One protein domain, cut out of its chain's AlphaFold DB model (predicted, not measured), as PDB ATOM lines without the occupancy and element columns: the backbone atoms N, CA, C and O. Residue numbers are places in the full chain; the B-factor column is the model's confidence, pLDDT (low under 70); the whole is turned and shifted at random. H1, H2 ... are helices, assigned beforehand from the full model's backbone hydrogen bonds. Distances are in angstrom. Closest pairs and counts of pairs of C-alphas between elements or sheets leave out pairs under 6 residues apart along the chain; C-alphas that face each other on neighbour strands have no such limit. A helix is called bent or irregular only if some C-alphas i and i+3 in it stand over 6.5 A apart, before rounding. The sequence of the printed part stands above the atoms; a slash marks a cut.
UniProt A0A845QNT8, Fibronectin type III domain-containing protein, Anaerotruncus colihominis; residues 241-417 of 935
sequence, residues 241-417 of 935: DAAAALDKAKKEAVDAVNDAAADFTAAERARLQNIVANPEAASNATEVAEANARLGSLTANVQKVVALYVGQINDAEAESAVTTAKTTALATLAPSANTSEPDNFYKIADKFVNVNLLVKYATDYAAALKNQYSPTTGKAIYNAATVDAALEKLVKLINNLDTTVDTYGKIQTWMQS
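What this domain is: This is residues 241 to 417 of the 935 residues of the protein "Fibronectin type III domain-containing protein" of Anaerotruncus colihominis (UniProt A0A845QNT8). Two lobes of helices are joined through the tight link from H4 to H5: one is a bundle of H1, the arm H2b and H3, with H2a near one end of H1 and short H4 across H2b; the other is a helical hairpin of H5 and H6 with H7 packed on H5. The long loop of residues 371 to 383 makes the far end of the second lobe. The printed part has 177 residues with seven named helices, H1 to H7 in that order, and no named strand: all helix. It is loose, with a radius of gyration of the C-alphas of 20.9 A, and spans 74 by 49 by 18 A, only just flat.

How they stand to each other: Start at the longest helix, H1, residues 241 to 277. H2, residues 285 to 314, was assigned as one helix by its hydrogen bonds but is bent: C-alphas 296 and 299 are 7.7 A apart, and its arms H2a, residues 285 to 296, and H2b, residues 299 to 314, stand at a steep tilt of 57 degrees. H1 touches H2a with residues 269 to 276 alone, in a hairpin at a steep tilt of 41 degrees; the closest C-alphas, of Leu 272 and Ala 291, are 5.4 A apart. H1 touches H2b with residues 250 to 265 alone, opposite ways at a shallow tilt of 16 degrees; look at the closest C-alphas, Val 254 and Val 310, 5.8 A apart. H3, residues 319 to 332, forms a hairpin with H2b, closest at the C-alphas of Ile 313 and Val 322, 5.0 A. H1, H2b and H3 are an up and down bundle, each running against the one before. H4, residues 343 to 351, touches H2b about perpendicular, at 86 degrees, closest at the C-alphas of Asn 301 and Ala 349, 5.6 A. Beyond it, H5, residues 355 to 370, and H6, residues 384 to 399, form a hairpin at a shallow tilt of 13 degrees, closest at the C-alphas of Lys 370 and Ala 384, 5.4 A. H7, residues 408 to 416, touches H5 at a shallow tilt of 34.7 degrees, only just short of steep; the closest C-alphas, of Leu 358 and Tyr 408, are 6.6 A apart. H6 is close to but not clearly touching H2b. Every O i to N i+4 pair is within hydrogen-bond range in H1, H2a, H2b, H3, H5, H6 and H7; in H4 it is 4 of 5.

Where its parts are: Find C-alpha 241 at (-44.056, 30.801, 4.372); from there H1 runs 54.2 A to C-alpha 277. H2a measures 17.2 A, H2b 21.9 A, H3 20.0 A and H4 12.9 A. H5 begins at C-alpha 355, (-43.682, 13.306, -28.092), and measures 22.8 A; H6 measures 22.3 A. H7, 12.3 A long, ends at C-alpha 416, (-39.260, 31.571, -34.824).

The domain as a whole: The C-alphas farthest apart, of Glu 280 and Thr 377, are 74.1 A apart. The printed part has no cut, and the link from H5 to H6 is long. Confidence is under 70 at residue 281, residues 336 to 340 and residues 375 to 379.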
ATOM      1  N   ASP A 241     -42.869  31.527   3.909       88.56
ATOM      2  CA  ASP A 241     -44.056  30.801   4.372       88.56
ATOM      3  C   ASP A 241     -44.982  30.438   3.202       88.56
ATOM      4  O   ASP A 241     -45.493  29.318   3.140       88.56
ATOM      5  N   ALA A 242     -45.135  31.344   2.229       87.62
ATOM      6  CA  ALA A 242     -45.894  31.083   1.007       87.62
ATOM      7  C   ALA A 242     -45.278  29.940   0.173       87.62
ATOM      8  O   ALA A 242     -45.997  29.061  -0.302       87.62
ATOM      9  N   ALA A 243     -43.948  29.907   0.033       88.88
ATOM     10  CA  ALA A 243     -43.253  28.824  -0.662       88.88
ATOM     11  C   ALA A 243     -43.434  27.471   0.049       88.88
ATOM     12  O   ALA A 243     -43.726  26.466  -0.599       88.88
ATOM     13  N   ALA A 244     -43.343  27.448   1.382       90.00
ATOM     14  CA  ALA A 244     -43.544  26.232   2.168       90.00
ATOM     15  C   ALA A 244     -44.977  25.676   2.044       90.00
ATOM     16  O   ALA A 244     -45.165  24.457   1.970       90.00
ATOM     17  N   ALA A 245     -45.987  26.550   1.996       90.56
ATOM     18  CA  ALA A 245     -47.377  26.157   1.763       90.56
ATOM     19  C   ALA A 245     -47.570  25.540   0.366       90.56
ATOM     20  O   ALA A 245     -48.153  24.457   0.246       90.56
ATOM     21  N   LEU A 246     -46.993  26.157  -0.672       93.06
ATOM     22  CA  LEU A 246     -47.029  25.642  -2.041       93.06
ATOM     23  C   LEU A 246     -46.355  24.266  -2.160       93.06
ATOM     24  O   LEU A 246     -46.928  23.354  -2.759       93.06
ATOM     25  N   ASP A 247     -45.175  24.085  -1.565       93.88
ATOM     26  CA  ASP A 247     -44.449  22.809  -1.584       93.88
ATOM     27  C   ASP A 247     -45.239  21.690  -0.897       93.88
ATOM     28  O   ASP A 247     -45.312  20.560  -1.399       93.88
ATOM     29  N   LYS A 248     -45.890  22.004   0.228       94.00
ATOM     30  CA  LYS A 248     -46.786  21.068   0.911       94.00
ATOM     31  C   LYS A 248     -47.965  20.679   0.014       94.00
ATOM     32  O   LYS A 248     -48.232  19.487  -0.142       94.00
ATOM     33  N   ALA A 249     -48.627  21.654  -0.611       95.88
ATOM     34  CA  ALA A 249     -49.746  21.404  -1.518       95.88
ATOM     35  C   ALA A 249     -49.333  20.529  -2.716       95.88
ATOM     36  O   ALA A 249     -50.051  19.590  -3.072       95.88
ATOM     37  N   LYS A 250     -48.156  20.780  -3.310       97.44
ATOM     38  CA  LYS A 250     -47.586  19.957  -4.392       97.44
ATOM     39  C   LYS A 250     -47.393  18.513  -3.951       97.44
ATOM     40  O   LYS A 250     -47.836  17.600  -4.644       97.44
ATOM     41  N   LYS A 251     -46.782  18.299  -2.783       96.88
ATOM     42  CA  LYS A 251     -46.539  16.957  -2.243       96.88
ATOM     43  C   LYS A 251     -47.840  16.178  -2.037       96.88
ATOM     44  O   LYS A 251     -47.962  15.064  -2.536       96.88
ATOM     45  N   GLU A 252     -48.823  16.783  -1.372       96.56
ATOM     46  CA  GLU A 252     -50.134  16.160  -1.131       96.56
ATOM     47  C   GLU A 252     -50.896  15.865  -2.435       96.56
ATOM     48  O   GLU A 252     -51.642  14.888  -2.527       96.56
ATOM     49  N   ALA A 253     -50.731  16.704  -3.460       97.88
ATOM     50  CA  ALA A 253     -51.307  16.469  -4.777       97.88
ATOM     51  C   ALA A 253     -50.633  15.304  -5.512       97.88
ATOM     52  O   ALA A 253     -51.339  14.460  -6.062       97.88
ATOM     53  N   VAL A 254     -49.298  15.225  -5.494       97.81
ATOM     54  CA  VAL A 254     -48.540  14.117  -6.100       97.81
ATOM     55  C   VAL A 254     -48.896  12.785  -5.442       97.81
ATOM     56  O   VAL A 254     -49.151  11.814  -6.155       97.81
ATOM     57  N   ASP A 255     -48.965  12.742  -4.110       97.19
ATOM     58  CA  ASP A 255     -49.338  11.532  -3.369       97.19
ATOM     59  C   ASP A 255     -50.749  11.061  -3.786       97.19
ATOM     60  O   ASP A 255     -50.922   9.913  -4.193       97.19
ATOM     61  N   ALA A 256     -51.725  11.975  -3.855       97.25
ATOM     62  CA  ALA A 256     -53.083  11.654  -4.304       97.25
ATOM     63  C   ALA A 256     -53.160  11.148  -5.761       97.25
ATOM     64  O   ALA A 256     -53.981  10.283  -6.071       97.25
ATOM     65  N   VAL A 257     -52.334  11.681  -6.670       97.62
ATOM     66  CA  VAL A 257     -52.270  11.213  -8.068       97.62
ATOM     67  C   VAL A 257     -51.675   9.809  -8.152       97.62
ATOM     68  O   VAL A 257     -52.178   8.984  -8.916       97.62
ATOM     69  N   ASN A 258     -50.634   9.520  -7.369       96.44
ATOM     70  CA  ASN A 258     -50.019   8.193  -7.327       96.44
ATOM     71  C   ASN A 258     -50.976   7.137  -6.759       96.44
ATOM     72  O   ASN A 258     -51.069   6.047  -7.326       96.44
ATOM     73  N   ASP A 259     -51.719   7.476  -5.703       95.31
ATOM     74  CA  ASP A 259     -52.741   6.599  -5.124       95.31
ATOM     75  C   ASP A 259     -53.839   6.288  -6.154       95.31
ATOM     76  O   ASP A 259     -54.114   5.121  -6.446       95.31
ATOM     77  N   ALA A 260     -54.386   7.318  -6.813       95.88
ATOM     78  CA  ALA A 260     -55.387   7.138  -7.866       95.88
ATOM     79  C   ALA A 260     -54.861   6.309  -9.051       95.88
ATOM     80  O   ALA A 260     -55.587   5.492  -9.616       95.88
ATOM     81  N   ALA A 261     -53.591   6.477  -9.428       96.56
ATOM     82  CA  ALA A 261     -52.971   5.691 -10.489       96.56
ATOM     83  C   ALA A 261     -52.844   4.204 -10.129       96.56
ATOM     84  O   ALA A 261     -53.019   3.348 -11.004       96.56
ATOM     85  N   ALA A 262     -52.544   3.884  -8.867       94.56
ATOM     86  CA  ALA A 262     -52.484   2.507  -8.385       94.56
ATOM     87  C   ALA A 262     -53.868   1.842  -8.448       94.56
ATOM     88  O   ALA A 262     -53.997   0.755  -9.027       94.56
ATOM     89  N   ASP A 263     -54.897   2.533  -7.950       92.75
ATOM     90  CA  ASP A 263     -56.290   2.073  -7.978       92.75
ATOM     91  C   ASP A 263     -56.793   1.880  -9.415       92.75
ATOM     92  O   ASP A 263     -57.315   0.817  -9.766       92.75
ATOM     93  N   PHE A 264     -56.558   2.869 -10.284       94.12
ATOM     94  CA  PHE A 264     -56.885   2.801 -11.707       94.12
ATOM     95  C   PHE A 264     -56.210   1.612 -12.393       94.12
ATOM     96  O   PHE A 264     -56.860   0.846 -13.104       94.12
ATOM     97  N   THR A 265     -54.905   1.425 -12.163       94.62
ATOM     98  CA  THR A 265     -54.133   0.338 -12.781       94.62
ATOM     99  C   THR A 265     -54.686  -1.026 -12.388       94.62
ATOM    100  O   THR A 265     -54.768  -1.915 -13.234       94.62
ATOM    101  N   ALA A 266     -55.050  -1.211 -11.117       92.75
ATOM    102  CA  ALA A 266     -55.625  -2.459 -10.634       92.75
ATOM    103  C   ALA A 266     -56.997  -2.731 -11.273       92.75
ATOM    104  O   ALA A 266     -57.217  -3.825 -11.801       92.75
ATOM    105  N   ALA A 267     -57.882  -1.730 -11.281       91.44
ATOM    106  CA  ALA A 267     -59.227  -1.839 -11.840       91.44
ATOM    107  C   ALA A 267     -59.213  -2.092 -13.357       91.44
ATOM    108  O   ALA A 267     -59.844  -3.034 -13.840       91.44
ATOM    109  N   GLU A 268     -58.444  -1.307 -14.115       92.69
ATOM    110  CA  GLU A 268     -58.381  -1.433 -15.573       92.69
ATOM    111  C   GLU A 268     -57.694  -2.736 -15.997       92.69
ATOM    112  O   GLU A 268     -58.133  -3.392 -16.941       92.69
ATOM    113  N   ARG A 269     -56.671  -3.193 -15.259       92.38
ATOM    114  CA  ARG A 269     -56.062  -4.511 -15.492       92.38
ATOM    115  C   ARG A 269     -57.085  -5.632 -15.322       92.38
ATOM    116  O   ARG A 269     -57.135  -6.514 -16.176       92.38
ATOM    117  N   ALA A 270     -57.890  -5.596 -14.260       90.94
ATOM    118  CA  ALA A 270     -58.930  -6.593 -14.022       90.94
ATOM    119  C   ALA A 270     -59.992  -6.585 -15.137       90.94
ATOM    120  O   ALA A 270     -60.361  -7.649 -15.637       90.94
ATOM    121  N   ARG A 271     -60.425  -5.397 -15.589       88.88
ATOM    122  CA  ARG A 271     -61.369  -5.245 -16.708       88.88
ATOM    123  C   ARG A 271     -60.817  -5.843 -18.004       88.88
ATOM    124  O   ARG A 271     -61.480  -6.667 -18.629       88.88
ATOM    125  N   LEU A 272     -59.591  -5.474 -18.384       90.31
ATOM    126  CA  LEU A 272     -58.931  -5.970 -19.597       90.31
ATOM    127  C   LEU A 272     -58.701  -7.490 -19.541       90.31
ATOM    128  O   LEU A 272     -58.965  -8.184 -20.520       90.31
ATOM    129  N   GLN A 273     -58.267  -8.027 -18.394       91.25
ATOM    130  CA  GLN A 273     -58.099  -9.472 -18.196       91.25
ATOM    131  C   GLN A 273     -59.421 -10.234 -18.327       91.25
ATOM    132  O   GLN A 273     -59.434 -11.314 -18.912       91.25
ATOM    133  N   ASN A 274     -60.526  -9.672 -17.831       88.69
ATOM    134  CA  ASN A 274     -61.847 -10.280 -17.960       88.69
ATOM    135  C   ASN A 274     -62.307 -10.369 -19.428       88.69
ATOM    136  O   ASN A 274     -62.822 -11.406 -19.837       88.69
ATOM    137  N   ILE A 275     -62.066  -9.326 -20.235       87.62
ATOM    138  CA  ILE A 275     -62.374  -9.323 -21.681       87.62
ATOM    139  C   ILE A 275     -61.547 -10.387 -22.415       87.62
ATOM    140  O   ILE A 275     -62.080 -11.135 -23.232       87.62
ATOM    141  N   VAL A 276     -60.253 -10.496 -22.095       87.56
ATOM    142  CA  VAL A 276     -59.354 -11.485 -22.712       87.56
ATOM    143  C   VAL A 276     -59.706 -12.921 -22.297       87.56
ATOM    144  O   VAL A 276     -59.606 -13.831 -23.117       87.56
ATOM    145  N   ALA A 277     -60.124 -13.139 -21.046       87.50
ATOM    146  CA  ALA A 277     -60.492 -14.459 -20.529       87.50
ATOM    147  C   ALA A 277     -61.864 -14.953 -21.022       87.50
ATOM    148  O   ALA A 277     -62.071 -16.163 -21.091       87.50
ATOM    149  N   ASN A 278     -62.773 -14.039 -21.387       85.31
ATOM    150  CA  ASN A 278     -64.139 -14.342 -21.825       85.31
ATOM    151  C   ASN A 278     -64.426 -13.823 -23.253       85.31
ATOM    152  O   ASN A 278     -65.316 -12.990 -23.435       85.31
ATOM    153  N   PRO A 279     -63.724 -14.315 -24.291       79.12
ATOM    154  CA  PRO A 279     -63.856 -13.801 -25.657       79.12
ATOM    155  C   PRO A 279     -65.254 -14.009 -26.266       79.12
ATOM    156  O   PRO A 279     -65.642 -13.262 -27.158       79.12
ATOM    157  N   GLU A 280     -66.030 -14.981 -25.774       76.50
ATOM    158  CA  GLU A 280     -67.423 -15.225 -26.194       76.50
ATOM    159  C   GLU A 280     -68.408 -14.154 -25.689       76.50
ATOM    160  O   GLU A 280     -69.504 -14.024 -26.229       76.50
ATOM    161  N   ALA A 281     -68.020 -13.388 -24.663       69.06
ATOM    162  CA  ALA A 281     -68.794 -12.274 -24.120       69.06
ATOM    163  C   ALA A 281     -68.423 -10.919 -24.755       69.06
ATOM    164  O   ALA A 281     -69.085  -9.920 -24.471       69.06
ATOM    165  N   ALA A 282     -67.379 -10.876 -25.591       72.75
ATOM    166  CA  ALA A 282     -66.961  -9.683 -26.322       72.75
ATOM    167  C   ALA A 282     -67.786  -9.492 -27.604       72.75
ATOM    168  O   ALA A 282     -68.299 -10.443 -28.198       72.75
ATOM    169  N   SER A 283     -67.883  -8.251 -28.071       72.12
ATOM    170  CA  SER A 283     -68.719  -7.871 -29.214       72.12
ATOM    171  C   SER A 283     -68.160  -8.385 -30.547       72.12
ATOM    172  O   SER A 283     -68.915  -8.577 -31.501       72.12
ATOM    173  N   ASN A 284     -66.835  -8.562 -30.645       78.50
ATOM    174  CA  ASN A 284     -66.120  -9.092 -31.813       78.50
ATOM    175  C   ASN A 284     -64.651  -9.453 -31.477       78.50
ATOM    176  O   ASN A 284     -64.137  -9.136 -30.407       78.50
ATOM    177  N   ALA A 285     -63.946 -10.083 -32.428       81.88
ATOM    178  CA  ALA A 285     -62.540 -10.480 -32.271       81.88
ATOM    179  C   ALA A 285     -61.550  -9.298 -32.155       81.88
ATOM    180  O   ALA A 285     -60.461  -9.467 -31.604       81.88
ATOM    181  N   THR A 286     -61.909  -8.114 -32.659       84.00
ATOM    182  CA  THR A 286     -61.078  -6.903 -32.584       84.00
ATOM    183  C   THR A 286     -61.007  -6.371 -31.154       84.00
ATOM    184  O   THR A 286     -59.922  -6.040 -30.689       84.00
ATOM    185  N   GLU A 287     -62.124  -6.387 -30.420       83.25
ATOM    186  CA  GLU A 287     -62.201  -5.942 -29.020       83.25
ATOM    187  C   GLU A 287     -61.254  -6.744 -28.107       83.25
ATOM    188  O   GLU A 287     -60.547  -6.185 -27.267       83.25
ATOM    189  N   VAL A 288     -61.161  -8.060 -28.325       84.69
ATOM    190  CA  VAL A 288     -60.241  -8.943 -27.587       84.69
ATOM    191  C   VAL A 288     -58.776  -8.636 -27.926       84.69
ATOM    192  O   VAL A 288     -57.919  -8.621 -27.037       84.69
ATOM    193  N   ALA A 289     -58.470  -8.361 -29.199       88.12
ATOM    194  CA  ALA A 289     -57.122  -8.008 -29.638       88.12
ATOM    195  C   ALA A 289     -56.668  -6.644 -29.081       88.12
ATOM    196  O   ALA A 289     -55.540  -6.525 -28.596       88.12
ATOM    197  N   GLU A 290     -57.550  -5.641 -29.091       87.44
ATOM    198  CA  GLU A 290     -57.310  -4.315 -28.511       87.44
ATOM    199  C   GLU A 290     -57.132  -4.385 -26.992       87.44
ATOM    200  O   GLU A 290     -56.201  -3.782 -26.454       87.44
ATOM    201  N   ALA A 291     -57.959  -5.172 -26.293       88.75
ATOM    202  CA  ALA A 291     -57.816  -5.388 -24.856       88.75
ATOM    203  C   ALA A 291     -56.466  -6.035 -24.505       88.75
ATOM    204  O   ALA A 291     -55.798  -5.603 -23.564       88.75
ATOM    205  N   ASN A 292     -56.018  -7.022 -25.290       90.19
ATOM    206  CA  ASN A 292     -54.722  -7.670 -25.090       90.19
ATOM    207  C   ASN A 292     -53.541  -6.716 -25.362       90.19
ATOM    208  O   ASN A 292     -52.570  -6.695 -24.604       90.19
ATOM    209  N   ALA A 293     -53.635  -5.875 -26.400       91.19
ATOM    210  CA  ALA A 293     -52.633  -4.844 -26.682       91.19
ATOM    211  C   ALA A 293     -52.545  -3.813 -25.543       91.19
ATOM    212  O   ALA A 293     -51.452  -3.523 -25.048       91.19
ATOM    213  N   ARG A 294     -53.697  -3.319 -25.068       91.25
ATOM    214  CA  ARG A 294     -53.789  -2.376 -23.945       91.25
ATOM    215  C   ARG A 294     -53.265  -2.969 -22.651       91.25
ATOM    216  O   ARG A 294     -52.561  -2.272 -21.929       91.25
ATOM    217  N   LEU A 295     -53.530  -4.247 -22.380       92.44
ATOM    218  CA  LEU A 295     -52.990  -4.945 -21.214       92.44
ATOM    219  C   LEU A 295     -51.454  -4.962 -21.237       92.44
ATOM    220  O   LEU A 295     -50.823  -4.719 -20.207       92.44
ATOM    221  N   GLY A 296     -50.858  -5.179 -22.415       91.56
ATOM    222  CA  GLY A 296     -49.408  -5.126 -22.618       91.56
ATOM    223  C   GLY A 296     -48.800  -3.733 -22.416       91.56
ATOM    224  O   GLY A 296     -47.677  -3.624 -21.926       91.56
ATOM    225  N   SER A 297     -49.533  -2.662 -22.743       93.12
ATOM    226  CA  SER A 297     -49.061  -1.275 -22.611       93.12
ATOM    227  C   SER A 297     -49.535  -0.541 -21.351       93.12
ATOM    228  O   SER A 297     -49.051   0.561 -21.093       93.12
ATOM    229  N   LEU A 298     -50.464  -1.106 -20.569       94.00
ATOM    230  CA  LEU A 298     -51.195  -0.405 -19.503       94.00
ATOM    231  C   LEU A 298     -50.252   0.278 -18.515       94.00
ATOM    232  O   LEU A 298     -50.347   1.482 -18.311       94.00
ATOM    233  N   THR A 299     -49.300  -0.469 -17.954       93.69
ATOM    234  CA  THR A 299     -48.340   0.070 -16.979       93.69
ATOM    235  C   THR A 299     -47.536   1.236 -17.563       93.69
ATOM    236  O   THR A 299     -47.359   2.252 -16.897       93.69
ATOM    237  N   ALA A 300     -47.086   1.124 -18.817       93.31
ATOM    238  CA  ALA A 300     -46.296   2.167 -19.471       93.31
ATOM    239  C   ALA A 300     -47.139   3.422 -19.756       93.31
ATOM    240  O   ALA A 300     -46.667   4.545 -19.587       93.31
ATOM    241  N   ASN A 301     -48.398   3.239 -20.161       94.31
ATOM    242  CA  ASN A 301     -49.324   4.340 -20.411       94.31
ATOM    243  C   ASN A 301     -49.715   5.049 -19.109       94.31
ATOM    244  O   ASN A 301     -49.705   6.275 -19.074       94.31
ATOM    245  N   VAL A 302     -49.968   4.306 -18.023       95.06
ATOM    246  CA  VAL A 302     -50.229   4.898 -16.702       95.06
ATOM    247  C   VAL A 302     -49.027   5.707 -16.237       95.06
ATOM    248  O   VAL A 302     -49.195   6.856 -15.845       95.06
ATOM    249  N   GLN A 303     -47.808   5.173 -16.360       95.12
ATOM    250  CA  GLN A 303     -46.591   5.910 -16.003       95.12
ATOM    251  C   GLN A 303     -46.447   7.226 -16.777       95.12
ATOM    252  O   GLN A 303     -46.090   8.236 -16.179       95.12
ATOM    253  N   LYS A 304     -46.757   7.246 -18.080       93.75
ATOM    254  CA  LYS A 304     -46.726   8.476 -18.890       93.75
ATOM    255  C   LYS A 304     -47.771   9.499 -18.438       93.75
ATOM    256  O   LYS A 304     -47.446  10.674 -18.301       93.75
ATOM    257  N   VAL A 305     -49.002   9.058 -18.182       94.38
ATOM    258  CA  VAL A 305     -50.094   9.933 -17.720       94.38
ATOM    259  C   VAL A 305     -49.803  10.488 -16.322       94.38
ATOM    260  O   VAL A 305     -49.982  11.681 -16.088       94.38
ATOM    261  N   VAL A 306     -49.289   9.660 -15.410       95.75
ATOM    262  CA  VAL A 306     -48.836  10.106 -14.085       95.75
ATOM    263  C   VAL A 306     -47.701  11.114 -14.219       95.75
ATOM    264  O   VAL A 306     -47.774  12.179 -13.617       95.75
ATOM    265  N   ALA A 307     -46.686  10.827 -15.040       93.88
ATOM    266  CA  ALA A 307     -45.561  11.737 -15.250       93.88
ATOM    267  C   ALA A 307     -46.003  13.108 -15.788       93.88
ATOM    268  O   ALA A 307     -45.474  14.122 -15.343       93.88
ATOM    269  N   LEU A 308     -47.001  13.151 -16.677       94.56
ATOM    270  CA  LEU A 308     -47.611  14.393 -17.158       94.56
ATOM    271  C   LEU A 308     -48.230  15.208 -16.023       94.56
ATOM    272  O   LEU A 308     -47.892  16.374 -15.854       94.56
ATOM    273  N   TYR A 309     -49.123  14.609 -15.236       95.31
ATOM    274  CA  TYR A 309     -49.826  15.352 -14.190       95.31
ATOM    275  C   TYR A 309     -48.931  15.711 -13.007       95.31
ATOM    276  O   TYR A 309     -49.052  16.803 -12.460       95.31
ATOM    277  N   VAL A 310     -47.995  14.836 -12.638       95.75
ATOM    278  CA  VAL A 310     -46.966  15.141 -11.636       95.75
ATOM    279  C   VAL A 310     -46.056  16.268 -12.130       95.75
ATOM    280  O   VAL A 310     -45.739  17.162 -11.352       95.75
ATOM    281  N   GLY A 311     -45.690  16.274 -13.416       91.69
ATOM    282  CA  GLY A 311     -44.986  17.392 -14.049       91.69
ATOM    283  C   GLY A 311     -45.763  18.703 -13.917       91.69
ATOM    284  O   GLY A 311     -45.247  19.662 -13.354       91.69
ATOM    285  N   GLN A 312     -47.040  18.712 -14.315       92.94
ATOM    286  CA  GLN A 312     -47.924  19.880 -14.191       92.94
ATOM    287  C   GLN A 312     -48.089  20.372 -12.741       92.94
ATOM    288  O   GLN A 312     -48.139  21.577 -12.508       92.94
ATOM    289  N   ILE A 313     -48.163  19.465 -11.760       95.25
ATOM    290  CA  ILE A 313     -48.227  19.815 -10.331       95.25
ATOM    291  C   ILE A 313     -46.913  20.454  -9.870       95.25
ATOM    292  O   ILE A 313     -46.929  21.483  -9.196       95.25
ATOM    293  N   ASN A 314     -45.775  19.860 -10.226       93.44
ATOM    294  CA  ASN A 314     -44.466  20.361  -9.814       93.44
ATOM    295  C   ASN A 314     -44.147  21.724 -10.446       93.44
ATOM    296  O   ASN A 314     -43.582  22.582  -9.762       93.44
ATOM    297  N   ASP A 315     -44.571  21.942 -11.691       90.00
ATOM    298  CA  ASP A 315     -44.396  23.194 -12.438       90.00
ATOM    299  C   ASP A 315     -45.374  24.307 -12.002       90.00
ATOM    300  O   ASP A 315     -45.214  25.458 -12.399       90.00
ATOM    301  N   ALA A 316     -46.386  24.006 -11.180       92.25
ATOM    302  CA  ALA A 316     -47.361  24.998 -10.734       92.25
ATOM    303  C   ALA A 316     -46.728  26.071  -9.823       92.25
ATOM    304  O   ALA A 316     -46.083  25.757  -8.821       92.25
ATOM    305  N   GLU A 317     -46.970  27.347 -10.126       91.06
ATOM    306  CA  GLU A 317     -46.451  28.491  -9.353       91.06
ATOM    307  C   GLU A 317     -47.419  28.978  -8.257       91.06
ATOM    308  O   GLU A 317     -47.077  29.853  -7.467       91.06
ATOM    309  N   ALA A 318     -48.625  28.404  -8.183       91.19
ATOM    310  CA  ALA A 318     -49.649  28.758  -7.202       91.19
ATOM    311  C   ALA A 318     -50.476  27.540  -6.762       91.19
ATOM    312  O   ALA A 318     -50.703  26.610  -7.541       91.19
ATOM    313  N   GLU A 319     -51.004  27.573  -5.535       91.19
ATOM    314  CA  GLU A 319     -51.819  26.485  -4.966       91.19
ATOM    315  C   GLU A 319     -53.093  26.194  -5.780       91.19
ATOM    316  O   GLU A 319     -53.532  25.046  -5.896       91.19
ATOM    317  N   SER A 320     -53.676  27.218  -6.409       92.62
ATOM    318  CA  SER A 320     -54.832  27.069  -7.301       92.62
ATOM    319  C   SER A 320     -54.498  26.256  -8.559       92.62
ATOM    320  O   SER A 320     -55.304  25.429  -8.999       92.62
ATOM    321  N   ALA A 321     -53.296  26.433  -9.114       93.19
ATOM    322  CA  ALA A 321     -52.806  25.660 -10.252       93.19
ATOM    323  C   ALA A 321     -52.499  24.209  -9.849       93.19
ATOM    324  O   ALA A 321     -52.903  23.289 -10.562       93.19
ATOM    325  N   VAL A 322     -51.906  23.989  -8.665       96.25
ATOM    326  CA  VAL A 322     -51.732  22.643  -8.079       96.25
ATOM    327  C   VAL A 322     -53.081  21.935  -7.948       96.25
ATOM    328  O   VAL A 322     -53.234  20.793  -8.383       96.25
ATOM    329  N   THR A 323     -54.083  22.629  -7.402       95.31
ATOM    330  CA  THR A 323     -55.443  22.100  -7.234       95.31
ATOM    331  C   THR A 323     -56.063  21.727  -8.580       95.31
ATOM    332  O   THR A 323     -56.591  20.629  -8.733       95.31
ATOM    333  N   THR A 324     -55.939  22.595  -9.585       94.88
ATOM    334  CA  THR A 324     -56.469  22.353 -10.937       94.88
ATOM    335  C   THR A 324     -55.822  21.130 -11.596       94.88
ATOM    336  O   THR A 324     -56.528  20.267 -12.132       94.88
ATOM    337  N   ALA A 325     -54.491  21.015 -11.521       94.38
ATOM    338  CA  ALA A 325     -53.746  19.880 -12.062       94.38
ATOM    339  C   ALA A 325     -54.125  18.571 -11.351       94.38
ATOM    340  O   ALA A 325     -54.451  17.585 -12.013       94.38
ATOM    341  N   LYS A 326     -54.197  18.586 -10.011       97.12
ATOM    342  CA  LYS A 326     -54.661  17.455  -9.191       97.12
ATOM    343  C   LYS A 326     -56.064  17.002  -9.589       97.12
ATOM    344  O   LYS A 326     -56.270  15.823  -9.854       97.12
ATOM    345  N   THR A 327     -57.036  17.912  -9.648       96.19
ATOM    346  CA  THR A 327     -58.426  17.573  -9.996       96.19
ATOM    347  C   THR A 327     -58.521  16.952 -11.390       96.19
ATOM    348  O   THR A 327     -59.224  15.959 -11.574       96.19
ATOM    349  N   THR A 328     -57.775  17.485 -12.359       94.31
ATOM    350  CA  THR A 328     -57.733  16.954 -13.732       94.31
ATOM    351  C   THR A 328     -57.106  15.557 -13.783       94.31
ATOM    352  O   THR A 328     -57.612  14.668 -14.474       94.31
ATOM    353  N   ALA A 329     -56.036  15.341 -13.015       95.75
ATOM    354  CA  ALA A 329     -55.372  14.051 -12.893       95.75
ATOM    355  C   ALA A 329     -56.306  12.989 -12.303       95.75
ATOM    356  O   ALA A 329     -56.470  11.919 -12.889       95.75
ATOM    357  N   LEU A 330     -56.984  13.312 -11.194       95.00
ATOM    358  CA  LEU A 330     -57.944  12.417 -10.542       95.00
ATOM    359  C   LEU A 330     -59.126  12.075 -11.458       95.00
ATOM    360  O   LEU A 330     -59.558  10.929 -11.487       95.00
ATOM    361  N   ALA A 331     -59.621  13.035 -12.247       92.62
ATOM    362  CA  ALA A 331     -60.682  12.780 -13.222       92.62
ATOM    363  C   ALA A 331     -60.229  11.860 -14.374       92.62
ATOM    364  O   ALA A 331     -61.023  11.072 -14.884       92.62
ATOM    365  N   THR A 332     -58.961  11.948 -14.783       93.62
ATOM    366  CA  THR A 332     -58.383  11.096 -15.841       93.62
ATOM    367  C   THR A 332     -58.093   9.682 -15.342       93.62
ATOM    368  O   THR A 332     -58.267   8.721 -16.087       93.62
ATOM    369  N   LEU A 333     -57.673   9.558 -14.081       93.62
ATOM    370  CA  LEU A 333     -57.353   8.300 -13.403       93.62
ATOM    371  C   LEU A 333     -58.546   7.741 -12.610       93.62
ATOM    372  O   LEU A 333     -58.373   6.887 -11.745       93.62
ATOM    373  N   ALA A 334     -59.766   8.198 -12.885       88.50
ATOM    374  CA  ALA A 334     -60.951   7.643 -12.248       88.50
ATOM    375  C   ALA A 334     -61.254   6.247 -12.834       88.50
ATOM    376  O   ALA A 334     -61.388   6.116 -14.055       88.50
ATOM    377  N   PRO A 335     -61.384   5.192 -12.007       78.50
ATOM    378  CA  PRO A 335     -61.781   3.878 -12.496       78.50
ATOM    379  C   PRO A 335     -63.203   3.935 -13.068       78.50
ATOM    380  O   PRO A 335     -64.122   4.489 -12.465       78.50
ATOM    381  N   SER A 336     -63.381   3.357 -14.251       68.62
ATOM    382  CA  SER A 336     -64.682   3.253 -14.908       68.62
ATOM    383  C   SER A 336     -65.541   2.174 -14.236       68.62
ATOM    384  O   SER A 336     -65.010   1.189 -13.717       68.62
ATOM    385  N   ALA A 337     -66.871   2.320 -14.262       62.09
ATOM    386  CA  ALA A 337     -67.762   1.212 -13.918       62.09
ATOM    387  C   ALA A 337     -67.394  -0.005 -14.789       62.09
ATOM    388  O   ALA A 337     -67.064   0.176 -15.960       62.09
ATOM    389  N   ASN A 338     -67.453  -1.222 -14.230       57.28
ATOM    390  CA  ASN A 338     -66.931  -2.487 -14.795       57.28
ATOM    391  C   ASN A 338     -67.338  -2.836 -16.253       57.28
ATOM    392  O   ASN A 338     -66.917  -3.870 -16.767       57.28
ATOM    393  N   THR A 339     -68.144  -2.015 -16.923       57.53
ATOM    394  CA  THR A 339     -68.670  -2.206 -18.277       57.53
ATOM    395  C   THR A 339     -68.299  -1.107 -19.285       57.53
ATOM    396  O   THR A 339     -68.584  -1.295 -20.462       57.53
ATOM    397  N   SER A 340     -67.672   0.016 -18.895       66.19
ATOM    398  CA  SER A 340     -67.295   1.108 -19.823       66.19
ATOM    399  C   SER A 340     -65.780   1.313 -19.934       66.19
ATOM    400  O   SER A 340     -65.047   1.129 -18.964       66.19
ATOM    401  N   GLU A 341     -65.299   1.713 -21.110       75.88
ATOM    402  CA  GLU A 341     -63.893   2.064 -21.333       75.88
ATOM    403  C   GLU A 341     -63.537   3.419 -20.686       75.88
ATOM    404  O   GLU A 341     -64.329   4.362 -20.768       75.88
ATOM    405  N   PRO A 342     -62.351   3.565 -20.059       82.69
ATOM    406  CA  PRO A 342     -61.865   4.860 -19.589       82.69
ATOM    407  C   PRO A 342     -61.338   5.724 -20.755       82.69
ATOM    408  O   PRO A 342     -60.135   5.954 -20.895       82.69
ATOM    409  N   ASP A 343     -62.250   6.241 -21.582       80.88
ATOM    410  CA  ASP A 343     -61.962   7.022 -22.798       80.88
ATOM    411  C   ASP A 343     -60.956   8.166 -22.589       80.88
ATOM    412  O   ASP A 343     -60.097   8.411 -23.437       80.88
ATOM    413  N   ASN A 344     -61.057   8.901 -21.477       86.75
ATOM    414  CA  ASN A 344     -60.194  10.056 -21.210       86.75
ATOM    415  C   ASN A 344     -58.729   9.649 -21.007       86.75
ATOM    416  O   ASN A 344     -57.832  10.333 -21.503       86.75
ATOM    417  N   PHE A 345     -58.485   8.522 -20.333       92.69
ATOM    418  CA  PHE A 345     -57.140   7.998 -20.121       92.69
ATOM    419  C   PHE A 345     -56.485   7.618 -21.450       92.69
ATOM    420  O   PHE A 345     -55.387   8.090 -21.751       92.69
ATOM    421  N   TYR A 346     -57.166   6.818 -22.278       89.88
ATOM    422  CA  TYR A 346     -56.602   6.362 -23.551       89.88
ATOM    423  C   TYR A 346     -56.416   7.513 -24.551       89.88
ATOM    424  O   TYR A 346     -55.361   7.597 -25.176       89.88
ATOM    425  N   LYS A 347     -57.341   8.486 -24.602       89.31
ATOM    426  CA  LYS A 347     -57.174   9.718 -25.403       89.31
ATOM    427  C   LYS A 347     -55.909  10.499 -25.044       89.31
ATOM    428  O   LYS A 347     -55.311  11.117 -25.921       89.31
ATOM    429  N   ILE A 348     -55.517  10.520 -23.770       91.00
ATOM    430  CA  ILE A 348     -54.280  11.180 -23.331       91.00
ATOM    431  C   ILE A 348     -53.067  10.287 -23.598       91.00
ATOM    432  O   ILE A 348     -52.063  10.777 -24.113       91.00
ATOM    433  N   ALA A 349     -53.161   8.986 -23.315       90.94
ATOM    434  CA  ALA A 349     -52.091   8.026 -23.573       90.94
ATOM    435  C   ALA A 349     -51.646   8.027 -25.050       90.94
ATOM    436  O   ALA A 349     -50.444   8.033 -25.330       90.94
ATOM    437  N   ASP A 350     -52.594   8.115 -25.986       89.19
ATOM    438  CA  ASP A 350     -52.326   8.124 -27.429       89.19
ATOM    439  C   ASP A 350     -51.545   9.364 -27.891       89.19
ATOM    440  O   ASP A 350     -50.746   9.295 -28.829       89.19
ATOM    441  N   LYS A 351     -51.685  10.504 -27.202       89.06
ATOM    442  CA  LYS A 351     -50.941  11.730 -27.541       89.06
ATOM    443  C   LYS A 351     -49.431  11.595 -27.318       89.06
ATOM    444  O   LYS A 351     -48.657  12.293 -27.971       89.06
ATOM    445  N   PHE A 352     -48.983  10.668 -26.468       88.56
ATOM    446  CA  PHE A 352     -47.554  10.454 -26.210       88.56
ATOM    447  C   PHE A 352     -46.801   9.764 -27.351       88.56
ATOM    448  O   PHE A 352     -45.570   9.725 -27.316       88.56
ATOM    449  N   VAL A 353     -47.493   9.215 -28.354       85.19
ATOM    450  CA  VAL A 353     -46.855   8.495 -29.471       85.19
ATOM    451  C   VAL A 353     -45.853   9.385 -30.214       85.19
ATOM    452  O   VAL A 353     -44.771   8.926 -30.578       85.19
ATOM    453  N   ASN A 354     -46.170  10.673 -30.373       86.88
ATOM    454  CA  ASN A 354     -45.355  11.606 -31.154       86.88
ATOM    455  C   ASN A 354     -44.383  12.450 -30.316       86.88
ATOM    456  O   ASN A 354     -43.524  13.108 -30.897       86.88
ATOM    457  N   VAL A 355     -44.469  12.425 -28.982       91.62
ATOM    458  CA  VAL A 355     -43.682  13.306 -28.092       91.62
ATOM    459  C   VAL A 355     -42.181  13.216 -28.381       91.62
ATOM    460  O   VAL A 355     -41.542  14.238 -28.615       91.62
ATOM    461  N   ASN A 356     -41.625  12.007 -28.490       90.94
ATOM    462  CA  ASN A 356     -40.198  11.822 -28.784       90.94
ATOM    463  C   ASN A 356     -39.786  12.394 -30.152       90.94
ATOM    464  O   ASN A 356     -38.684  12.922 -30.296       90.94
ATOM    465  N   LEU A 357     -40.661  12.300 -31.158       93.31
ATOM    466  CA  LEU A 357     -40.402  12.848 -32.491       93.31
ATOM    467  C   LEU A 357     -40.456  14.380 -32.482       93.31
ATOM    468  O   LEU A 357     -39.606  15.025 -33.093       93.31
ATOM    469  N   LEU A 358     -41.414  14.958 -31.756       95.38
ATOM    470  CA  LEU A 358     -41.547  16.405 -31.575       95.38
ATOM    471  C   LEU A 358     -40.343  16.990 -30.821       95.38
ATOM    472  O   LEU A 358     -39.771  17.981 -31.270       95.38
ATOM    473  N   VAL A 359     -39.898  16.341 -29.738       95.75
ATOM    474  CA  VAL A 359     -38.685  16.728 -28.991       95.75
ATOM    475  C   VAL A 359     -37.443  16.651 -29.880       95.75
ATOM    476  O   VAL A 359     -36.627  17.576 -29.881       95.75
ATOM    477  N   LYS A 360     -37.304  15.585 -30.681       95.19
ATOM    478  CA  LYS A 360     -36.189  15.459 -31.628       95.19
ATOM    479  C   LYS A 360     -36.204  16.588 -32.660       95.19
ATOM    480  O   LYS A 360     -35.172  17.210 -32.884       95.19
ATOM    481  N   TYR A 361     -37.363  16.879 -33.248       96.19
ATOM    482  CA  TYR A 361     -37.507  17.966 -34.213       96.19
ATOM    483  C   TYR A 361     -37.149  19.329 -33.606       96.19
ATOM    484  O   TYR A 361     -36.374  20.070 -34.204       96.19
ATOM    485  N   ALA A 362     -37.648  19.639 -32.404       96.44
ATOM    486  CA  ALA A 362     -37.297  20.862 -31.681       96.44
ATOM    487  C   ALA A 362     -35.780  20.977 -31.444       96.44
ATOM    488  O   ALA A 362     -35.194  22.036 -31.659       96.44
ATOM    489  N   THR A 363     -35.133  19.870 -31.065       96.50
ATOM    490  CA  THR A 363     -33.681  19.806 -30.829       96.50
ATOM    491  C   THR A 363     -32.881  20.049 -32.112       96.50
ATOM    492  O   THR A 363     -31.962  20.870 -32.124       96.50
ATOM    493  N   ASP A 364     -33.246  19.378 -33.209       93.94
ATOM    494  CA  ASP A 364     -32.583  19.545 -34.508       93.94
ATOM    495  C   ASP A 364     -32.766  20.981 -35.037       93.94
ATOM    496  O   ASP A 364     -31.825  21.596 -35.546       93.94
ATOM    497  N   TYR A 365     -33.961  21.553 -34.868       93.88
ATOM    498  CA  TYR A 365     -34.262  22.921 -35.285       93.88
ATOM    499  C   TYR A 365     -33.495  23.963 -34.450       93.88
ATOM    500  O   TYR A 365     -32.933  24.904 -35.012       93.88
ATOM    501  N   ALA A 366     -33.380  23.767 -33.131       93.12
ATOM    502  CA  ALA A 366     -32.539  24.590 -32.256       93.12
ATOM    503  C   ALA A 366     -31.072  24.593 -32.711       93.12
ATOM    504  O   ALA A 366     -30.438  25.647 -32.782       93.12
ATOM    505  N   ALA A 367     -30.529  23.424 -33.067       89.50
ATOM    506  CA  ALA A 367     -29.173  23.314 -33.597       89.50
ATOM    507  C   ALA A 367     -29.001  24.094 -34.912       89.50
ATOM    508  O   ALA A 367     -27.981  24.756 -35.100       89.50
ATOM    509  N   ALA A 368     -30.006  24.076 -35.793       89.25
ATOM    510  CA  ALA A 368     -29.985  24.855 -37.029       89.25
ATOM    511  C   ALA A 368     -29.988  26.373 -36.771       89.25
ATOM    512  O   ALA A 368     -29.216  27.086 -37.408       89.25
ATOM    513  N   LEU A 369     -30.800  26.872 -35.828       87.25
ATOM    514  CA  LEU A 369     -30.835  28.300 -35.467       87.25
ATOM    515  C   LEU A 369     -29.472  28.803 -34.968       87.25
ATOM    516  O   LEU A 369     -29.018  29.865 -35.395       87.25
ATOM    517  N   LYS A 370     -28.784  28.017 -34.130       83.56
ATOM    518  CA  LYS A 370     -27.457  28.355 -33.578       83.56
ATOM    519  C   LYS A 370     -26.361  28.518 -34.638       83.56
ATOM    520  O   LYS A 370     -25.354  29.167 -34.376       83.56
ATOM    521  N   ASN A 371     -26.566  27.964 -35.833       81.19
ATOM    522  CA  ASN A 371     -25.606  27.999 -36.936       81.19
ATOM    523  C   ASN A 371     -25.933  29.052 -38.008       81.19
ATOM    524  O   ASN A 371     -25.303  29.061 -39.066       81.19
ATOM    525  N   GLN A 372     -26.909  29.933 -37.777       80.81
ATOM    526  CA  GLN A 372     -27.236  30.999 -38.724       80.81
ATOM    527  C   GLN A 372     -26.385  32.249 -38.486       80.81
ATOM    528  O   GLN A 372     -26.292  32.733 -37.358       80.81
ATOM    529  N   TYR A 373     -25.828  32.815 -39.561       74.06
ATOM    530  CA  TYR A 373     -24.990  34.017 -39.525       74.06
ATOM    531  C   TYR A 373     -25.475  35.068 -40.524       74.06
ATOM    532  O   TYR A 373     -25.911  34.746 -41.631       74.06
ATOM    533  N   SER A 374     -25.371  36.340 -40.140       73.19
ATOM    534  CA  SER A 374     -25.652  37.473 -41.015       73.19
ATOM    535  C   SER A 374     -24.572  37.588 -42.096       73.19
ATOM    536  O   SER A 374     -23.392  37.723 -41.763       73.19
ATOM    537  N   PRO A 375     -24.937  37.613 -43.389       56.78
ATOM    538  CA  PRO A 375     -23.968  37.751 -44.476       56.78
ATOM    539  C   PRO A 375     -23.319  39.145 -44.526       56.78
ATOM    540  O   PRO A 375     -22.240  39.302 -45.093       56.78
ATOM    541  N   THR A 376     -23.948  40.161 -43.925       56.75
ATOM    542  CA  THR A 376     -23.456  41.549 -43.932       56.75
ATOM    543  C   THR A 376     -22.455  41.807 -42.808       56.75
ATOM    544  O   THR A 376     -21.430  42.465 -43.014       56.75
ATOM    545  N   THR A 377     -22.751  41.297 -41.609       63.44
ATOM    546  CA  THR A 377     -21.963  41.568 -40.397       63.44
ATOM    547  C   THR A 377     -21.075  40.398 -39.981       63.44
ATOM    548  O   THR A 377     -20.153  40.601 -39.198       63.44
ATOM    549  N   GLY A 378     -21.332  39.185 -40.481       59.50
ATOM    550  CA  GLY A 378     -20.653  37.956 -40.060       59.50
ATOM    551  C   GLY A 378     -21.043  37.467 -38.658       59.50
ATOM    552  O   GLY A 378     -20.500  36.466 -38.203       59.50
ATOM    553  N   LYS A 379     -21.967  38.152 -37.965       68.81
ATOM    554  CA  LYS A 379     -22.422  37.812 -36.607       68.81
ATOM    555  C   LYS A 379     -23.505  36.731 -36.622       68.81
ATOM    556  O   LYS A 379     -24.242  36.620 -37.601       68.81
ATOM    557  N   ALA A 380     -23.625  35.965 -35.538       72.38
ATOM    558  CA  ALA A 380     -24.710  34.998 -35.368       72.38
ATOM    559  C   ALA A 380     -26.083  35.702 -35.369       72.38
ATOM    560  O   ALA A 380     -26.217  36.802 -34.832       72.38
ATOM    561  N   ILE A 381     -27.101  35.078 -35.969       79.38
ATOM    562  CA  ILE A 381     -28.475  35.611 -35.980       79.38
ATOM    563  C   ILE A 381     -29.158  35.386 -34.627       79.38
ATOM    564  O   ILE A 381     -29.958  36.218 -34.216       79.38
ATOM    565  N   TYR A 382     -28.832  34.299 -33.924       82.94
ATOM    566  CA  TYR A 382     -29.428  33.937 -32.637       82.94
ATOM    567  C   TYR A 382     -28.354  33.680 -31.579       82.94
ATOM    568  O   TYR A 382     -27.303  33.112 -31.879       82.94
ATOM    569  N   ASN A 383     -28.640  34.058 -30.332       81.75
ATOM    570  CA  ASN A 383     -27.811  33.705 -29.188       81.75
ATOM    571  C   ASN A 383     -28.021  32.227 -28.818       81.75
ATOM    572  O   ASN A 383     -29.153  31.782 -28.622       81.75
ATOM    573  N   ALA A 384     -26.933  31.462 -28.708       80.69
ATOM    574  CA  ALA A 384     -27.005  30.033 -28.416       80.69
ATOM    575  C   ALA A 384     -27.641  29.724 -27.052       80.69
ATOM    576  O   ALA A 384     -28.472  28.822 -26.970       80.69
ATOM    577  N   ALA A 385     -27.315  30.498 -26.013       81.31
ATOM    578  CA  ALA A 385     -27.878  30.313 -24.678       81.31
ATOM    579  C   ALA A 385     -29.381  30.623 -24.654       81.31
ATOM    580  O   ALA A 385     -30.149  29.882 -24.042       81.31
ATOM    581  N   THR A 386     -29.818  31.663 -25.373       86.31
ATOM    582  CA  THR A 386     -31.248  31.973 -25.518       86.31
ATOM    583  C   THR A 386     -31.991  30.848 -26.234       86.31
ATOM    584  O   THR A 386     -33.059  30.430 -25.787       86.31
ATOM    585  N   VAL A 387     -31.421  30.314 -27.320       88.69
ATOM    586  CA  VAL A 387     -32.007  29.179 -28.050       88.69
ATOM    587  C   VAL A 387     -32.102  27.940 -27.158       88.69
ATOM    588  O   VAL A 387     -33.130  27.266 -27.175       88.69
ATOM    589  N   ASP A 388     -31.076  27.652 -26.357       89.62
ATOM    590  CA  ASP A 388     -31.064  26.500 -25.453       89.62
ATOM    591  C   ASP A 388     -32.101  26.646 -24.324       89.62
ATOM    592  O   ASP A 388     -32.853  25.707 -24.053       89.62
ATOM    593  N   ALA A 389     -32.236  27.837 -23.731       88.50
ATOM    594  CA  ALA A 389     -33.271  28.121 -22.732       88.50
ATOM    595  C   ALA A 389     -34.692  28.017 -23.317       88.50
ATOM    596  O   ALA A 389     -35.616  27.512 -22.673       88.50
ATOM    597  N   ALA A 390     -34.883  28.475 -24.556       93.25
ATOM    598  CA  ALA A 390     -36.153  28.343 -25.258       93.25
ATOM    599  C   ALA A 390     -36.462  26.883 -25.617       93.25
ATOM    600  O   ALA A 390     -37.609  26.457 -25.478       93.25
ATOM    601  N   LEU A 391     -35.455  26.097 -26.013       95.56
ATOM    602  CA  LEU A 391     -35.599  24.660 -26.237       95.56
ATOM    603  C   LEU A 391     -36.041  23.948 -24.955       95.56
ATOM    604  O   LEU A 391     -36.948  23.123 -25.014       95.56
ATOM    605  N   GLU A 392     -35.467  24.285 -23.798       94.88
ATOM    606  CA  GLU A 392     -35.877  23.695 -22.519       94.88
ATOM    607  C   GLU A 392     -37.362  23.963 -22.221       94.88
ATOM    608  O   GLU A 392     -38.114  23.035 -21.908       94.88
ATOM    609  N   LYS A 393     -37.815  25.214 -22.385       93.44
ATOM    610  CA  LYS A 393     -39.234  25.588 -22.235       93.44
ATOM    611  C   LYS A 393     -40.126  24.831 -23.218       93.44
ATOM    612  O   LYS A 393     -41.174  24.318 -22.839       93.44
ATOM    613  N   LEU A 394     -39.701  24.733 -24.473       95.25
ATOM    614  CA  LEU A 394     -40.453  24.060 -25.524       95.25
ATOM    615  C   LEU A 394     -40.586  22.558 -25.268       95.25
ATOM    616  O   LEU A 394     -41.668  22.001 -25.429       95.25
ATOM    617  N   VAL A 395     -39.515  21.905 -24.814       94.56
ATOM    618  CA  VAL A 395     -39.538  20.489 -24.428       94.56
ATOM    619  C   VAL A 395     -40.490  20.260 -23.252       94.56
ATOM    620  O   VAL A 395     -41.239  19.284 -23.280       94.56
ATOM    621  N   LYS A 396     -40.537  21.166 -22.263       91.12
ATOM    622  CA  LYS A 396     -41.533  21.111 -21.173       91.12
ATOM    623  C   LYS A 396     -42.962  21.193 -21.713       91.12
ATOM    624  O   LYS A 396     -43.774  20.337 -21.380       91.12
ATOM    625  N   LEU A 397     -43.256  22.142 -22.605       92.12
ATOM    626  CA  LEU A 397     -44.579  22.268 -23.236       92.12
ATOM    627  C   LEU A 397     -44.972  21.007 -24.028       92.12
ATOM    628  O   LEU A 397     -46.097  20.525 -23.898       92.12
ATOM    629  N   ILE A 398     -44.041  20.427 -24.795       92.88
ATOM    630  CA  ILE A 398     -44.273  19.185 -25.551       92.88
ATOM    631  C   ILE A 398     -44.575  18.017 -24.599       92.88
ATOM    632  O   ILE A 398     -45.539  17.282 -24.814       92.88
ATOM    633  N   ASN A 399     -43.784  17.855 -23.533       90.25
ATOM    634  CA  ASN A 399     -43.990  16.802 -22.533       90.25
ATOM    635  C   ASN A 399     -45.298  16.990 -21.748       90.25
ATOM    636  O   ASN A 399     -45.927  16.002 -21.373       90.25
ATOM    637  N   ASN A 400     -45.737  18.240 -21.577       89.06
ATOM    638  CA  ASN A 400     -47.009  18.602 -20.953       89.06
ATOM    639  C   ASN A 400     -48.215  18.510 -21.911       89.06
ATOM    640  O   ASN A 400     -49.329  18.869 -21.526       89.06
ATOM    641  N   LEU A 401     -48.011  18.000 -23.134       90.44
ATOM    642  CA  LEU A 401     -49.021  17.865 -24.189       90.44
ATOM    643  C   LEU A 401     -49.730  19.187 -24.526       90.44
ATOM    644  O   LEU A 401     -50.921  19.200 -24.854       90.44
ATOM    645  N   ASP A 402     -48.996  20.298 -24.451       89.75
ATOM    646  CA  ASP A 402     -49.535  21.618 -24.739       89.75
ATOM    647  C   ASP A 402     -49.896  21.750 -26.228       89.75
ATOM    648  O   ASP A 402     -49.084  21.544 -27.137       89.75
ATOM    649  N   THR A 403     -51.149  22.122 -26.486       89.81
ATOM    650  CA  THR A 403     -51.703  22.243 -27.843       89.81
ATOM    651  C   THR A 403     -51.061  23.350 -28.683       89.81
ATOM    652  O   THR A 403     -51.239  23.384 -29.903       89.81
ATOM    653  N   THR A 404     -50.298  24.258 -28.075       92.12
ATOM    654  CA  THR A 404     -49.541  25.296 -28.781       92.12
ATOM    655  C   THR A 404     -48.295  24.749 -29.476       92.12
ATOM    656  O   THR A 404     -47.752  25.442 -30.330       92.12
ATOM    657  N   VAL A 405     -47.861  23.515 -29.170       92.94
ATOM    658  CA  VAL A 405     -46.611  22.908 -29.678       92.94
ATOM    659  C   VAL A 405     -46.767  21.428 -30.079       92.94
ATOM    660  O   VAL A 405     -45.788  20.705 -30.237       92.94
ATOM    661  N   ASP A 406     -48.000  20.970 -30.297       91.56
ATOM    662  CA  ASP A 406     -48.350  19.563 -30.576       91.56
ATOM    663  C   ASP A 406     -48.079  19.082 -32.022       91.56
ATOM    664  O   ASP A 406     -48.341  17.928 -32.363       91.56
ATOM    665  N   THR A 407     -47.542  19.944 -32.891       93.62
ATOM    666  CA  THR A 407     -47.204  19.625 -34.291       93.62
ATOM    667  C   THR A 407     -45.902  20.301 -34.716       93.62
ATOM    668  O   THR A 407     -45.538  21.355 -34.195       93.62
ATOM    669  N   TYR A 408     -45.221  19.749 -35.729       93.56
ATOM    670  CA  TYR A 408     -43.964  20.310 -36.250       93.56
ATOM    671  C   TYR A 408     -44.085  21.779 -36.693       93.56
ATOM    672  O   TYR A 408     -43.220  22.594 -36.377       93.56
ATOM    673  N   GLY A 409     -45.176  22.140 -37.381       94.06
ATOM    674  CA  GLY A 409     -45.406  23.517 -37.835       94.06
ATOM    675  C   GLY A 409     -45.611  24.504 -36.680       94.06
ATOM    676  O   GLY A 409     -45.106  25.628 -36.723       94.06
ATOM    677  N   LYS A 410     -46.289  24.073 -35.609       96.12
ATOM    678  CA  LYS A 410     -46.461  24.883 -34.399       96.12
ATOM    679  C   LYS A 410     -45.152  25.050 -33.627       96.12
ATOM    680  O   LYS A 410     -44.838  26.168 -33.242       96.12
ATOM    681  N   ILE A 411     -44.347  23.991 -33.493       95.94
ATOM    682  CA  ILE A 411     -42.996  24.061 -32.901       95.94
ATOM    683  C   ILE A 411     -42.127  25.067 -33.656       95.94
ATOM    684  O   ILE A 411     -41.509  25.935 -33.043       95.94
ATOM    685  N   GLN A 412     -42.118  24.995 -34.989       94.50
ATOM    686  CA  GLN A 412     -41.360  25.930 -35.814       94.50
ATOM    687  C   GLN A 412     -41.819  27.377 -35.597       94.50
ATOM    688  O   GLN A 412     -40.988  28.254 -35.374       94.50
ATOM    689  N   THR A 413     -43.133  27.614 -35.610       94.88
ATOM    690  CA  THR A 413     -43.717  28.943 -35.363       94.88
ATOM    691  C   THR A 413     -43.347  29.460 -33.972       94.88
ATOM    692  O   THR A 413     -42.961  30.617 -33.817       94.88
ATOM    693  N   TRP A 414     -43.407  28.592 -32.961       95.38
ATOM    694  CA  TRP A 414     -43.048  28.925 -31.589       95.38
ATOM    695  C   TRP A 414     -41.572  29.326 -31.476       95.38
ATOM    696  O   TRP A 414     -41.278  30.351 -30.867       95.38
ATOM    697  N   MET A 415     -40.653  28.584 -32.103       92.69
ATOM    698  CA  MET A 415     -39.211  28.877 -32.066       92.69
ATOM    699  C   MET A 415     -38.803  30.087 -32.913       92.69
ATOM    700  O   MET A 415     -37.823  30.747 -32.597       92.69
ATOM    701  N   GLN A 416     -39.525  30.389 -33.993       89.56
ATOM    702  CA  GLN A 416     -39.260  31.571 -34.824       89.56
ATOM    703  C   GLN A 416     -39.850  32.865 -34.242       89.56
ATOM    704  O   GLN A 416     -39.538  33.954 -34.723       89.56
ATOM    705  N   SER A 417     -40.710  32.767 -33.226       89.69
ATOM    706  CA  SER A 417     -41.294  33.928 -32.560       89.69
ATOM    707  C   SER A 417     -40.217  34.744 -31.849       89.69
ATOM    708  O   SER A 417     -39.559  34.243 -30.937       89.69
TER     709      SER A 417